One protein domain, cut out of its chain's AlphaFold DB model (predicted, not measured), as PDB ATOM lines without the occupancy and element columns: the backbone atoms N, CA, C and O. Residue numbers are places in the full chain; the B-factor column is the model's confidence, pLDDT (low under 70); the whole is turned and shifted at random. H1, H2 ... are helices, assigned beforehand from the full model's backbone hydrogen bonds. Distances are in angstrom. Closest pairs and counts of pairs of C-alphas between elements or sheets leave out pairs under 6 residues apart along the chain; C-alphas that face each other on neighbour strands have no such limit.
ATOM      1  N   ASP A   2       2.915  63.383  16.217       69.44
ATOM      2  CA  ASP A   2       3.806  64.435  16.689       69.44
ATOM      3  C   ASP A   2       3.305  65.034  18.012       69.44
ATOM      4  O   ASP A   2       2.091  65.154  18.215       69.44
ATOM      5  N   PRO A   3       4.203  65.404  18.948       79.12
ATOM      6  CA  PRO A   3       3.815  66.002  20.227       79.12
ATOM      7  C   PRO A   3       2.930  67.236  20.056       79.12
ATOM      8  O   PRO A   3       2.052  67.500  20.875       79.12
ATOM      9  N   PHE A   4       3.165  67.955  18.967       75.94
ATOM     10  CA  PHE A   4       2.443  69.144  18.577       75.94
ATOM     11  C   PHE A   4       1.023  68.830  18.071       75.94
ATOM     12  O   PHE A   4       0.056  69.354  18.616       75.94
ATOM     13  N   ALA A   5       0.869  67.882  17.137       74.56
ATOM     14  CA  ALA A   5      -0.445  67.422  16.669       74.56
ATOM     15  C   ALA A   5      -1.311  66.885  17.822       74.56
ATOM     16  O   ALA A   5      -2.515  67.123  17.886       74.56
ATOM     17  N   ARG A   6      -0.679  66.209  18.791       81.00
ATOM     18  CA  ARG A   6      -1.347  65.755  20.015       81.00
ATOM     19  C   ARG A   6      -1.816  66.916  20.900       81.00
ATOM     20  O   ARG A   6      -2.890  66.810  21.477       81.00
ATOM     21  N   LYS A   7      -1.045  68.004  21.016       85.06
ATOM     22  CA  LYS A   7      -1.457  69.204  21.768       85.06
ATOM     23  C   LYS A   7      -2.657  69.891  21.119       85.06
ATOM     24  O   LYS A   7      -3.630  70.128  21.824       85.06
ATOM     25  N   ILE A   8      -2.615  70.114  19.802       81.81
ATOM     26  CA  ILE A   8      -3.734  70.714  19.056       81.81
ATOM     27  C   ILE A   8      -5.000  69.884  19.222       81.81
ATOM     28  O   ILE A   8      -6.038  70.432  19.580       81.81
ATOM     29  N   ALA A   9      -4.907  68.564  19.035       83.38
ATOM     30  CA  ALA A   9      -6.051  67.689  19.236       83.38
ATOM     31  C   ALA A   9      -6.607  67.854  20.663       83.38
ATOM     32  O   ALA A   9      -7.790  68.111  20.839       83.38
ATOM     33  N   ILE A  10      -5.768  67.795  21.700       87.69
ATOM     34  CA  ILE A  10      -6.241  67.946  23.086       87.69
ATOM     35  C   ILE A  10      -6.947  69.294  23.307       87.69
ATOM     36  O   ILE A  10      -8.037  69.313  23.875       87.69
ATOM     37  N   GLU A  11      -6.366  70.404  22.850       88.50
ATOM     38  CA  GLU A  11      -6.966  71.739  22.997       88.50
ATOM     39  C   GLU A  11      -8.305  71.849  22.252       88.50
ATOM     40  O   GLU A  11      -9.305  72.281  22.834       88.50
ATOM     41  N   SER A  12      -8.344  71.374  21.005       87.44
ATOM     42  CA  SER A  12      -9.535  71.329  20.148       87.44
ATOM     43  C   SER A  12     -10.664  70.524  20.810       87.44
ATOM     44  O   SER A  12     -11.781  71.017  20.986       87.44
ATOM     45  N   TRP A  13     -10.359  69.322  21.304       89.00
ATOM     46  CA  TRP A  13     -11.322  68.441  21.969       89.00
ATOM     47  C   TRP A  13     -11.819  68.981  23.317       89.00
ATOM     48  O   TRP A  13     -12.980  68.753  23.666       89.00
ATOM     49  N   ILE A  14     -10.994  69.720  24.068       92.50
ATOM     50  CA  ILE A  14     -11.429  70.383  25.309       92.50
ATOM     51  C   ILE A  14     -12.466  71.463  24.993       92.50
ATOM     52  O   ILE A  14     -13.543  71.468  25.594       92.50
ATOM     53  N   LEU A  15     -12.168  72.351  24.039       88.94
ATOM     54  CA  LEU A  15     -13.095  73.411  23.625       88.94
ATOM     55  C   LEU A  15     -14.415  72.815  23.127       88.94
ATOM     56  O   LEU A  15     -15.499  73.242  23.535       88.94
ATOM     57  N   TYR A  16     -14.315  71.775  22.303       87.62
ATOM     58  CA  TYR A  16     -15.466  71.102  21.729       87.62
ATOM     59  C   TYR A  16     -16.318  70.378  22.782       87.62
ATOM     60  O   TYR A  16     -17.545  70.496  22.791       87.62
ATOM     61  N   GLY A  17     -15.676  69.676  23.719       89.94
ATOM     62  CA  GLY A  17     -16.344  68.976  24.814       89.94
ATOM     63  C   GLY A  17     -17.093  69.923  25.753       89.94
ATOM     64  O   GLY A  17     -18.232  69.642  26.129       89.94
ATOM     65  N   VAL A  18     -16.500  71.076  26.082       90.94
ATOM     66  CA  VAL A  18     -17.166  72.119  26.883       90.94
ATOM     67  C   VAL A  18     -18.375  72.689  26.135       90.94
ATOM     68  O   VAL A  18     -19.452  72.815  26.722       90.94
ATOM     69  N   GLY A  19     -18.239  72.969  24.836       87.19
ATOM     70  CA  GLY A  19     -19.353  73.416  23.994       87.19
ATOM     71  C   GLY A  19     -20.504  72.404  23.958       87.19
ATOM     72  O   GLY A  19     -21.660  72.762  24.205       87.19
ATOM     73  N   LEU A  20     -20.190  71.123  23.739       86.56
ATOM     74  CA  LEU A  20     -21.173  70.039  23.734       86.56
ATOM     75  C   LEU A  20     -21.850  69.872  25.098       86.56
ATOM     76  O   LEU A  20     -23.053  69.628  25.141       86.56
ATOM     77  N   LEU A  21     -21.122  70.038  26.205       87.94
ATOM     78  CA  LEU A  21     -21.694  69.990  27.550       87.94
ATOM     79  C   LEU A  21     -22.712  71.116  27.763       87.94
ATOM     80  O   LEU A  21     -23.807  70.865  28.263       87.94
ATOM     81  N   ILE A  22     -22.393  72.345  27.346       86.12
ATOM     82  CA  ILE A  22     -23.310  73.491  27.453       86.12
ATOM     83  C   ILE A  22     -24.574  73.249  26.621       86.12
ATOM     84  O   ILE A  22     -25.691  73.444  27.116       86.12
ATOM     85  N   ILE A  23     -24.412  72.792  25.375       82.81
ATOM     86  CA  ILE A  23     -25.529  72.458  24.484       82.81
ATOM     87  C   ILE A  23     -26.339  71.303  25.078       82.81
ATOM     88  O   ILE A  23     -27.555  71.408  25.187       82.81
ATOM     89  N   GLY A  24     -25.686  70.243  25.548       81.69
ATOM     90  CA  GLY A  24     -26.311  69.105  26.214       81.69
ATOM     91  C   GLY A  24     -27.140  69.529  27.424       81.69
ATOM     92  O   GLY A  24     -28.311  69.169  27.511       81.69
ATOM     93  N   CYS A  25     -26.601  70.380  28.299       82.44
ATOM     94  CA  CYS A  25     -27.333  70.949  29.433       82.44
ATOM     95  C   CYS A  25     -28.564  71.758  28.987       82.44
ATOM     96  O   CYS A  25     -29.632  71.629  29.582       82.44
ATOM     97  N   ARG A  26     -28.457  72.559  27.917       78.69
ATOM     98  CA  ARG A  26     -29.598  73.297  27.335       78.69
ATOM     99  C   ARG A  26     -30.644  72.353  26.719       78.69
ATOM    100  O   ARG A  26     -31.842  72.593  26.863       78.69
ATOM    101  N   LEU A  27     -30.208  71.271  26.071       76.31
ATOM    102  CA  LEU A  27     -31.076  70.286  25.420       76.31
ATOM    103  C   LEU A  27     -31.796  69.382  26.418       76.31
ATOM    104  O   LEU A  27     -32.965  69.082  26.220       76.31
ATOM    105  N   LEU A  28     -31.149  68.992  27.515       75.31
ATOM    106  CA  LEU A  28     -31.779  68.196  28.576       75.31
ATOM    107  C   LEU A  28     -32.928  68.949  29.267       75.31
ATOM    108  O   LEU A  28     -33.871  68.329  29.753       75.31
ATOM    109  N   MET A  29     -32.880  70.285  29.262       71.69
ATOM    110  CA  MET A  29     -33.941  71.145  29.795       71.69
ATOM    111  C   MET A  29     -35.142  71.290  28.845       71.69
ATOM    112  O   MET A  29     -36.215  71.700  29.285       71.69
ATOM    113  N   THR A  30     -35.001  70.948  27.558       67.12
ATOM    114  CA  THR A  30     -36.067  71.072  26.549       67.12
ATOM    115  C   THR A  30     -36.558  69.691  26.111       67.12
ATOM    116  O   THR A  30     -35.831  68.898  25.522       67.12
ATOM    117  N   LYS A  31     -37.817  69.363  26.422       61.62
ATOM    118  CA  LYS A  31     -38.317  67.980  26.319       61.62
ATOM    119  C   LYS A  31     -38.658  67.510  24.895       61.62
ATOM    120  O   LYS A  31     -38.756  66.306  24.700       61.62
ATOM    121  N   GLU A  32     -38.768  68.393  23.893       62.12
ATOM    122  CA  GLU A  32     -39.291  68.016  22.560       62.12
ATOM    123  C   GLU A  32     -38.619  68.705  21.352       62.12
ATOM    124  O   GLU A  32     -39.282  69.233  20.460       62.12
ATOM    125  N   HIS A  33     -37.287  68.685  21.260       74.25
ATOM    126  CA  HIS A  33     -36.588  69.220  20.079       74.25
ATOM    127  C   HIS A  33     -35.663  68.188  19.419       74.25
ATOM    128  O   HIS A  33     -34.444  68.354  19.378       74.25
ATOM    129  N   LEU A  34     -36.257  67.121  18.863       82.00
ATOM    130  CA  LEU A  34     -35.555  66.076  18.094       82.00
ATOM    131  C   LEU A  34     -34.650  66.670  17.002       82.00
ATOM    132  O   LEU A  34     -33.510  66.243  16.852       82.00
ATOM    133  N   VAL A  35     -35.130  67.697  16.295       79.75
ATOM    134  CA  VAL A  35     -34.371  68.391  15.244       79.75
ATOM    135  C   VAL A  35     -33.073  68.988  15.793       79.75
ATOM    136  O   VAL A  35     -32.019  68.821  15.191       79.75
ATOM    137  N   VAL A  36     -33.108  69.612  16.973       80.75
ATOM    138  CA  VAL A  36     -31.907  70.207  17.574       80.75
ATOM    139  C   VAL A  36     -30.917  69.121  18.005       80.75
ATOM    140  O   VAL A  36     -29.712  69.301  17.858       80.75
ATOM    141  N   LYS A  37     -31.401  67.955  18.458       82.25
ATOM    142  CA  LYS A  37     -30.537  66.797  18.760       82.25
ATOM    143  C   LYS A  37     -29.864  66.244  17.497       82.25
ATOM    144  O   LYS A  37     -28.692  65.888  17.558       82.25
ATOM    145  N   ILE A  38     -30.576  66.208  16.368       86.06
ATOM    146  CA  ILE A  38     -30.017  65.799  15.069       86.06
ATOM    147  C   ILE A  38     -28.928  66.781  14.626       86.06
ATOM    148  O   ILE A  38     -27.832  66.347  14.283       86.06
ATOM    149  N   VAL A  39     -29.186  68.092  14.695       84.94
ATOM    150  CA  VAL A  39     -28.196  69.117  14.323       84.94
ATOM    151  C   VAL A  39     -26.980  69.091  15.253       84.94
ATOM    152  O   VAL A  39     -25.850  69.154  14.778       84.94
ATOM    153  N   ALA A  40     -27.179  68.909  16.561       85.06
ATOM    154  CA  ALA A  40     -26.073  68.734  17.500       85.06
ATOM    155  C   ALA A  40     -25.219  67.502  17.150       85.06
ATOM    156  O   ALA A  40     -23.995  67.591  17.125       85.06
ATOM    157  N   GLY A  41     -25.851  66.371  16.814       87.50
ATOM    158  CA  GLY A  41     -25.145  65.178  16.340       87.50
ATOM    159  C   GLY A  41     -24.378  65.420  15.036       87.50
ATOM    160  O   GLY A  41     -23.230  64.997  14.917       87.50
ATOM    161  N   TYR A  42     -24.971  66.150  14.089       90.06
ATOM    162  CA  TYR A  42     -24.321  66.512  12.829       90.06
ATOM    163  C   TYR A  42     -23.036  67.318  13.047       90.06
ATOM    164  O   TYR A  42     -22.005  67.004  12.451       90.06
ATOM    165  N   VAL A  43     -23.080  68.322  13.926       87.38
ATOM    166  CA  VAL A  43     -21.919  69.168  14.238       87.38
ATOM    167  C   VAL A  43     -20.801  68.322  14.858       87.38
ATOM    168  O   VAL A  43     -19.655  68.431  14.418       87.38
ATOM    169  N   VAL A  44     -21.135  67.411  15.786       89.00
ATOM    170  CA  VAL A  44     -20.171  66.486  16.426       89.00
ATOM    171  C   VAL A  44     -19.500  65.579  15.403       89.00
ATOM    172  O   VAL A  44     -18.277  65.447  15.396       89.00
ATOM    173  N   ILE A  45     -20.284  64.970  14.515       91.31
ATOM    174  CA  ILE A  45     -19.757  64.075  13.481       91.31
ATOM    175  C   ILE A  45     -18.855  64.849  12.514       91.31
ATOM    176  O   ILE A  45     -17.760  64.388  12.205       91.31
ATOM    177  N   SER A  46     -19.286  66.033  12.077       89.25
ATOM    178  CA  SER A  46     -18.531  66.881  11.146       89.25
ATOM    179  C   SER A  46     -17.162  67.262  11.708       89.25
ATOM    180  O   SER A  46     -16.160  67.170  11.004       89.25
ATOM    181  N   PHE A  47     -17.100  67.604  12.997       88.69
ATOM    182  CA  PHE A  47     -15.845  67.897  13.689       88.69
ATOM    183  C   PHE A  47     -14.897  66.689  13.723       88.69
ATOM    184  O   PHE A  47     -13.731  66.808  13.352       88.69
ATOM    185  N   ILE A  48     -15.404  65.505  14.088       89.44
ATOM    186  CA  ILE A  48     -14.602  64.270  14.112       89.44
ATOM    187  C   ILE A  48     -14.051  63.950  12.718       89.44
ATOM    188  O   ILE A  48     -12.886  63.580  12.586       89.44
ATOM    189  N   VAL A  49     -14.871  64.104  11.676       90.62
ATOM    190  CA  VAL A  49     -14.453  63.869  10.288       90.62
ATOM    191  C   VAL A  49     -13.331  64.826   9.889       90.62
ATOM    192  O   VAL A  49     -12.322  64.366   9.359       90.62
ATOM    193  N   ILE A  50     -13.463  66.126  10.176       88.38
ATOM    194  CA  ILE A  50     -12.421  67.116   9.866       88.38
ATOM    195  C   ILE A  50     -11.107  66.766  10.572       88.38
ATOM    196  O   ILE A  50     -10.071  66.747   9.915       88.38
ATOM    197  N   GLU A  51     -11.137  66.442  11.865       85.44
ATOM    198  CA  GLU A  51      -9.941  66.078  12.642       85.44
ATOM    199  C   GLU A  51      -9.255  64.818  12.090       85.44
ATOM    200  O   GLU A  51      -8.032  64.777  11.941       85.44
ATOM    201  N   VAL A  52     -10.025  63.791  11.719       86.75
ATOM    202  CA  VAL A  52      -9.475  62.563  11.121       86.75
ATOM    203  C   VAL A  52      -8.853  62.842   9.752       86.75
ATOM    204  O   VAL A  52      -7.768  62.334   9.459       86.75
ATOM    205  N   LEU A  53      -9.505  63.650   8.914       86.31
ATOM    206  CA  LEU A  53      -8.972  64.028   7.603       86.31
ATOM    207  C   LEU A  53      -7.706  64.887   7.738       86.31
ATOM    208  O   LEU A  53      -6.721  64.653   7.033       86.31
ATOM    209  N   PHE A  54      -7.711  65.809   8.696       79.88
ATOM    210  CA  PHE A  54      -6.605  66.704   9.009       79.88
ATOM    211  C   PHE A  54      -5.375  65.956   9.525       79.88
ATOM    212  O   PHE A  54      -4.279  66.128   8.999       79.88
ATOM    213  N   LEU A  55      -5.551  65.070  10.506       77.00
ATOM    214  CA  LEU A  55      -4.449  64.333  11.136       77.00
ATOM    215  C   LEU A  55      -4.036  63.073  10.354       77.00
ATOM    216  O   LEU A  55      -2.976  62.493  10.612       77.00
ATOM    217  N   GLY A  56      -4.894  62.588   9.455       75.25
ATOM    218  CA  GLY A  56      -4.772  61.254   8.872       75.25
ATOM    219  C   GLY A  56      -4.594  61.196   7.359       75.25
ATOM    220  O   GLY A  56      -3.980  60.231   6.891       75.25
ATOM    221  N   VAL A  57      -5.126  62.169   6.610       78.81
ATOM    222  CA  VAL A  57      -5.362  62.018   5.162       78.81
ATOM    223  C   VAL A  57      -4.695  63.104   4.326       78.81
ATOM    224  O   VAL A  57      -4.039  62.765   3.347       78.81
ATOM    225  N   TRP A  58      -4.843  64.385   4.677       76.00
ATOM    226  CA  TRP A  58      -4.418  65.472   3.783       76.00
ATOM    227  C   TRP A  58      -2.917  65.746   3.762       76.00
ATOM    228  O   TRP A  58      -2.423  66.231   2.752       76.00
ATOM    229  N   CYS A  59      -2.184  65.431   4.832       76.06
ATOM    230  CA  CYS A  59      -0.733  65.566   4.821       76.06
ATOM    231  C   CYS A  59      -0.038  64.478   5.644       76.06
ATOM    232  O   CYS A  59      -0.397  64.202   6.796       76.06
ATOM    233  N   ARG A  60       0.955  63.827   5.030       72.31
ATOM    234  CA  ARG A  60       1.754  62.749   5.621       72.31
ATOM    235  C   ARG A  60       3.207  62.879   5.143       72.31
ATOM    236  O   ARG A  60       3.426  62.698   3.951       72.31
ATOM    237  N   PRO A  61       4.195  63.057   6.041       71.38
ATOM    238  CA  PRO A  61       4.092  63.253   7.495       71.38
ATOM    239  C   PRO A  61       3.558  64.642   7.900       71.38
ATOM    240  O   PRO A  61       3.756  65.627   7.204       71.38
ATOM    241  N   ILE A  62       2.909  64.726   9.072       69.88
ATOM    242  CA  ILE A  62       2.308  65.969   9.614       69.88
ATOM    243  C   ILE A  62       3.372  67.049   9.894       69.88
ATOM    244  O   ILE A  62       3.039  68.220  10.034       69.88
ATOM    245  N   SER A  63       4.655  66.690   9.963       70.38
ATOM    246  CA  SER A  63       5.754  67.645  10.139       70.38
ATOM    247  C   SER A  63       5.810  68.699   9.029       70.38
ATOM    248  O   SER A  63       6.020  69.866   9.345       70.38
ATOM    249  N   HIS A  64       5.521  68.323   7.776       71.19
ATOM    250  CA  HIS A  64       5.545  69.247   6.633       71.19
ATOM    251  C   HIS A  64       4.422  70.286   6.658       71.19
ATOM    252  O   HIS A  64       4.510  71.294   5.973       71.19
ATOM    253  N   TYR A  65       3.390  70.084   7.481       68.44
ATOM    254  CA  TYR A  65       2.316  71.063   7.673       68.44
ATOM    255  C   TYR A  65       2.869  72.415   8.138       68.44
ATOM    256  O   TYR A  65       2.373  73.466   7.760       68.44
ATOM    257  N   TRP A  66       3.901  72.400   8.981       67.44
ATOM    258  CA  TRP A  66       4.432  73.607   9.621       67.44
ATOM    259  C   TRP A  66       5.704  74.130   8.948       67.44
ATOM    260  O   TRP A  66       6.348  75.038   9.476       67.44
ATOM    261  N   GLU A  67       6.084  73.555   7.806       69.81
ATOM    262  CA  GLU A  67       7.234  73.995   7.022       69.81
ATOM    263  C   GLU A  67       6.807  75.113   6.065       69.81
ATOM    264  O   GLU A  67       5.775  75.028   5.403       69.81
ATOM    265  N   LEU A  68       7.601  76.190   6.007       62.28
ATOM    266  CA  LEU A  68       7.307  77.341   5.144       62.28
ATOM    267  C   LEU A  68       7.327  76.978   3.650       62.28
ATOM    268  O   LEU A  68       6.649  77.627   2.862       62.28
ATOM    269  N   GLU A  69       8.069  75.934   3.278       62.38
ATOM    270  CA  GLU A  69       8.233  75.447   1.908       62.38
ATOM    271  C   GLU A  69       7.980  73.932   1.878       62.38
ATOM    272  O   GLU A  69       8.903  73.128   1.777       62.38
ATOM    273  N   ALA A  70       6.719  73.519   2.030       65.56
ATOM    274  CA  ALA A  70       6.341  72.125   1.804       65.56
ATOM    275  C   ALA A  70       6.288  71.834   0.292       65.56
ATOM    276  O   ALA A  70       5.674  72.599  -0.453       65.56
ATOM    277  N   GLU A  71       6.869  70.714  -0.164       65.56
ATOM    278  CA  GLU A  71       6.775  70.275  -1.575       65.56
ATOM    279  C   GLU A  71       5.312  70.068  -2.016       65.56
ATOM    280  O   GLU A  71       4.961  70.269  -3.180       65.56
ATOM    281  N   ASP A  72       4.436  69.720  -1.070       70.38
ATOM    282  CA  ASP A  72       3.013  69.519  -1.308       70.38
ATOM    283  C   ASP A  72       2.206  70.813  -1.127       70.38
ATOM    284  O   ASP A  72       1.936  71.262  -0.007       70.38
ATOM    285  N   PHE A  73       1.687  71.345  -2.238       72.25
ATOM    286  CA  PHE A  73       0.783  72.506  -2.265       72.25
ATOM    287  C   PHE A  73      -0.404  72.377  -1.289       72.25
ATOM    288  O   PHE A  73      -0.801  73.337  -0.631       72.25
ATOM    289  N   GLN A  74      -0.967  71.171  -1.142       72.56
ATOM    290  CA  GLN A  74      -2.081  70.941  -0.215       72.56
ATOM    291  C   GLN A  74      -1.693  71.113   1.257       72.56
ATOM    292  O   GLN A  74      -2.543  71.509   2.057       72.56
ATOM    293  N   CYS A  75      -0.442  70.809   1.604       76.00
ATOM    294  CA  CYS A  75       0.045  70.848   2.974       76.00
ATOM    295  C   CYS A  75       0.448  72.270   3.399       76.00
ATOM    296  O   CYS A  75       0.286  72.607   4.564       76.00
ATOM    297  N   SER A  76       0.863  73.122   2.451       74.62
ATOM    298  CA  SER A  76       1.142  74.548   2.694       74.62
ATOM    299  C   SER A  76      -0.128  75.419   2.704       74.62
ATOM    300  O   SER A  76      -0.304  76.272   3.574       74.62
ATOM    301  N   THR A  77      -1.056  75.200   1.762       75.19
ATOM    302  CA  THR A  77      -2.245  76.061   1.588       75.19
ATOM    303  C   THR A  77      -3.475  75.590   2.374       75.19
ATOM    304  O   THR A  77      -4.440  76.337   2.518       75.19
ATOM    305  N   TYR A  78      -3.496  74.348   2.871       79.25
ATOM    306  CA  TYR A  78      -4.651  73.754   3.574       79.25
ATOM    307  C   TYR A  78      -5.946  73.731   2.758       79.25
ATOM    308  O   TYR A  78      -7.045  73.693   3.309       79.25
ATOM    309  N   PHE A  79      -5.836  73.738   1.433       80.69
ATOM    310  CA  PHE A  79      -6.962  74.004   0.541       80.69
ATOM    311  C   PHE A  79      -8.150  73.050   0.762       80.69
ATOM    312  O   PHE A  79      -9.287  73.486   0.940       80.69
ATOM    313  N   ASN A  80      -7.889  71.741   0.843       82.00
ATOM    314  CA  ASN A  80      -8.944  70.749   1.081       82.00
ATOM    315  C   ASN A  80      -9.562  70.858   2.476       82.00
ATOM    316  O   ASN A  80     -10.769  70.658   2.629       82.00
ATOM    317  N   HIS A  81      -8.758  71.210   3.482       84.94
ATOM    318  CA  HIS A  81      -9.249  71.453   4.834       84.94
ATOM    319  C   HIS A  81     -10.161  72.683   4.873       84.94
ATOM    320  O   HIS A  81     -11.251  72.620   5.447       84.94
ATOM    321  N   LEU A  82      -9.760  73.768   4.207       83.69
ATOM    322  CA  LEU A  82     -10.516  75.014   4.134       83.69
ATOM    323  C   LEU A  82     -11.859  74.815   3.420       83.69
ATOM    324  O   LEU A  82     -12.894  75.235   3.939       83.69
ATOM    325  N   ILE A  83     -11.865  74.119   2.279       84.69
ATOM    326  CA  ILE A  83     -13.100  73.804   1.547       84.69
ATOM    327  C   ILE A  83     -14.014  72.923   2.396       84.69
ATOM    328  O   ILE A  83     -15.186  73.249   2.575       84.69
ATOM    329  N   THR A  84     -13.490  71.825   2.943       87.56
ATOM    330  CA  THR A  84     -14.299  70.857   3.699       87.56
ATOM    331  C   THR A  84     -14.921  71.504   4.933       87.56
ATOM    332  O   THR A  84     -16.122  71.370   5.161       87.56
ATOM    333  N   THR A  85     -14.130  72.268   5.690       87.25
ATOM    334  CA  THR A  85     -14.609  72.992   6.875       87.25
ATOM    335  C   THR A  85     -15.657  74.034   6.501       87.25
ATOM    336  O   THR A  85     -16.704  74.111   7.140       87.25
ATOM    337  N   THR A  86     -15.431  74.792   5.426       85.56
ATOM    338  CA  THR A  86     -16.391  75.797   4.956       85.56
ATOM    339  C   THR A  86     -17.715  75.166   4.525       85.56
ATOM    340  O   THR A  86     -18.779  75.634   4.927       85.56
ATOM    341  N   VAL A  87     -17.675  74.069   3.765       87.75
ATOM    342  CA  VAL A  87     -18.884  73.354   3.324       87.75
ATOM    343  C   VAL A  87     -19.667  72.791   4.515       87.75
ATOM    344  O   VAL A  87     -20.893  72.932   4.570       87.75
ATOM    345  N   LEU A  88     -18.983  72.181   5.488       89.19
ATOM    346  CA  LEU A  88     -19.616  71.628   6.692       89.19
ATOM    347  C   LEU A  88     -20.212  72.727   7.586       89.19
ATOM    348  O   LEU A  88     -21.325  72.570   8.088       89.19
ATOM    349  N   ASN A  89     -19.541  73.873   7.712       86.69
ATOM    350  CA  ASN A  89     -20.081  75.020   8.440       86.69
ATOM    351  C   ASN A  89     -21.337  75.577   7.759       86.69
ATOM    352  O   ASN A  89     -22.387  75.630   8.398       86.69
ATOM    353  N   ILE A  90     -21.278  75.872   6.454       85.50
ATOM    354  CA  ILE A  90     -22.430  76.401   5.704       85.50
ATOM    355  C   ILE A  90     -23.627  75.448   5.793       85.50
ATOM    356  O   ILE A  90     -24.757  75.876   6.028       85.50
ATOM    357  N   SER A  91     -23.400  74.145   5.621       88.56
ATOM    358  CA  SER A  91     -24.481  73.156   5.701       88.56
ATOM    359  C   SER A  91     -25.064  73.029   7.114       88.56
ATOM    360  O   SER A  91     -26.283  72.884   7.249       88.56
ATOM    361  N   SER A  92     -24.245  73.157   8.162       87.06
ATOM    362  CA  SER A  92     -24.730  73.214   9.546       87.06
ATOM    363  C   SER A  92     -25.583  74.460   9.819       87.06
ATOM    364  O   SER A  92     -26.648  74.342  10.431       87.06
ATOM    365  N   ASP A  93     -25.196  75.620   9.282       85.69
ATOM    366  CA  ASP A  93     -25.942  76.872   9.434       85.69
ATOM    367  C   ASP A  93     -27.296  76.810   8.715       85.69
ATOM    368  O   ASP A  93     -28.327  77.208   9.269       85.69
ATOM    369  N   LEU A  94     -27.327  76.239   7.503       84.44
ATOM    370  CA  LEU A  94     -28.574  75.987   6.772       84.44
ATOM    371  C   LEU A  94     -29.517  75.099   7.589       84.44
ATOM    372  O   LEU A  94     -30.700  75.421   7.729       84.44
ATOM    373  N   MET A  95     -28.997  74.023   8.184       83.94
ATOM    374  CA  MET A  95     -29.789  73.153   9.054       83.94
ATOM    375  C   MET A  95     -30.331  73.892  10.278       83.94
ATOM    376  O   MET A  95     -31.509  73.726  10.595       83.94
ATOM    377  N   MET A  96     -29.524  74.733  10.932       81.81
ATOM    378  CA  MET A  96     -29.968  75.530  12.083       81.81
ATOM    379  C   MET A  96     -31.071  76.525  11.716       81.81
ATOM    380  O   MET A  96     -31.988  76.731  12.508       81.81
ATOM    381  N   LEU A  97     -31.041  77.101  10.516       77.88
ATOM    382  CA  LEU A  97     -32.074  78.036  10.054       77.88
ATOM    383  C   LEU A  97     -33.344  77.349   9.601       77.88
ATOM    384  O   LEU A  97     -34.434  77.903   9.767       77.88
ATOM    385  N   CYS A  98     -33.224  76.133   9.078       76.62
ATOM    386  CA  CYS A  98     -34.369  75.279   8.812       76.62
ATOM    387  C   CYS A  98     -35.144  74.922  10.091       76.62
ATOM    388  O   CYS A  98     -36.282  74.487   9.969       76.62
ATOM    389  N   ILE A  99     -34.592  75.117  11.298       76.44
ATOM    390  CA  ILE A  99     -35.309  74.862  12.560       76.44
ATOM    391  C   ILE A  99     -36.403  75.909  12.813       76.44
ATOM    392  O   ILE A  99     -37.565  75.527  12.964       76.44
TER     393      ILE A  99
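Overview. This is residues 2 to 99 of the 140 residues of an uncharacterized protein of Aspergillus oryzae (strain ATCC 42149 / RIB 40) (UniProt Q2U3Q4). Three long helices run back and forth along the longest axis, H2 in the middle between H1 and H5, while short H3 and H4 make a small head at one end. The printed part has 98 residues, five named helices, H1 to H5 in chain order, and no named strand: all helix. It is loose, radius of gyration of the C-alphas 16.3 A, and elongated, spanning 52 by 27 by 16 A.

Arrangement. H1, residues 3 to 28, and H2, residues 34 to 56, form a helical hairpin; they touch, closest C-alphas Ala 5 and Leu 55, 7.5 A, at a shallow tilt of 2 degrees, opposite ways. H2 touches H5, residues 79 to 97, closest C-alphas Ser 46 and Leu 88, 6.6 A, at a shallow tilt of 4 degrees, opposite ways. H1 and H5 are apart. H3, residues 62 to 66, touches H4, residues 73 to 77, closest C-alphas Tyr 65 and Cys 75, 5.2 A. Every O i to N i+4 pair is within hydrogen-bond range in H1, H2, H4 and H5; H3 has 0 of 1, but 2 of 2 O i to N i+3 pairs.

Along the chain. H1 measures 36.6 A from C-alpha 3 at (3.815, 66.002, 20.227), H2 32.5 A, H3 7.9 A, H4 6.1 A, and H5 27.2 A to C-alpha 97 at (-32.074, 78.036, 10.054).

Size, cuts and confidence. The farthest C-alphas, Lys 31 and Glu 69, are 53.1 A apart. The printed part has no cut and no long link. pLDDT is under 70 at residues 2, 30 to 32, 62 and 65 to 71.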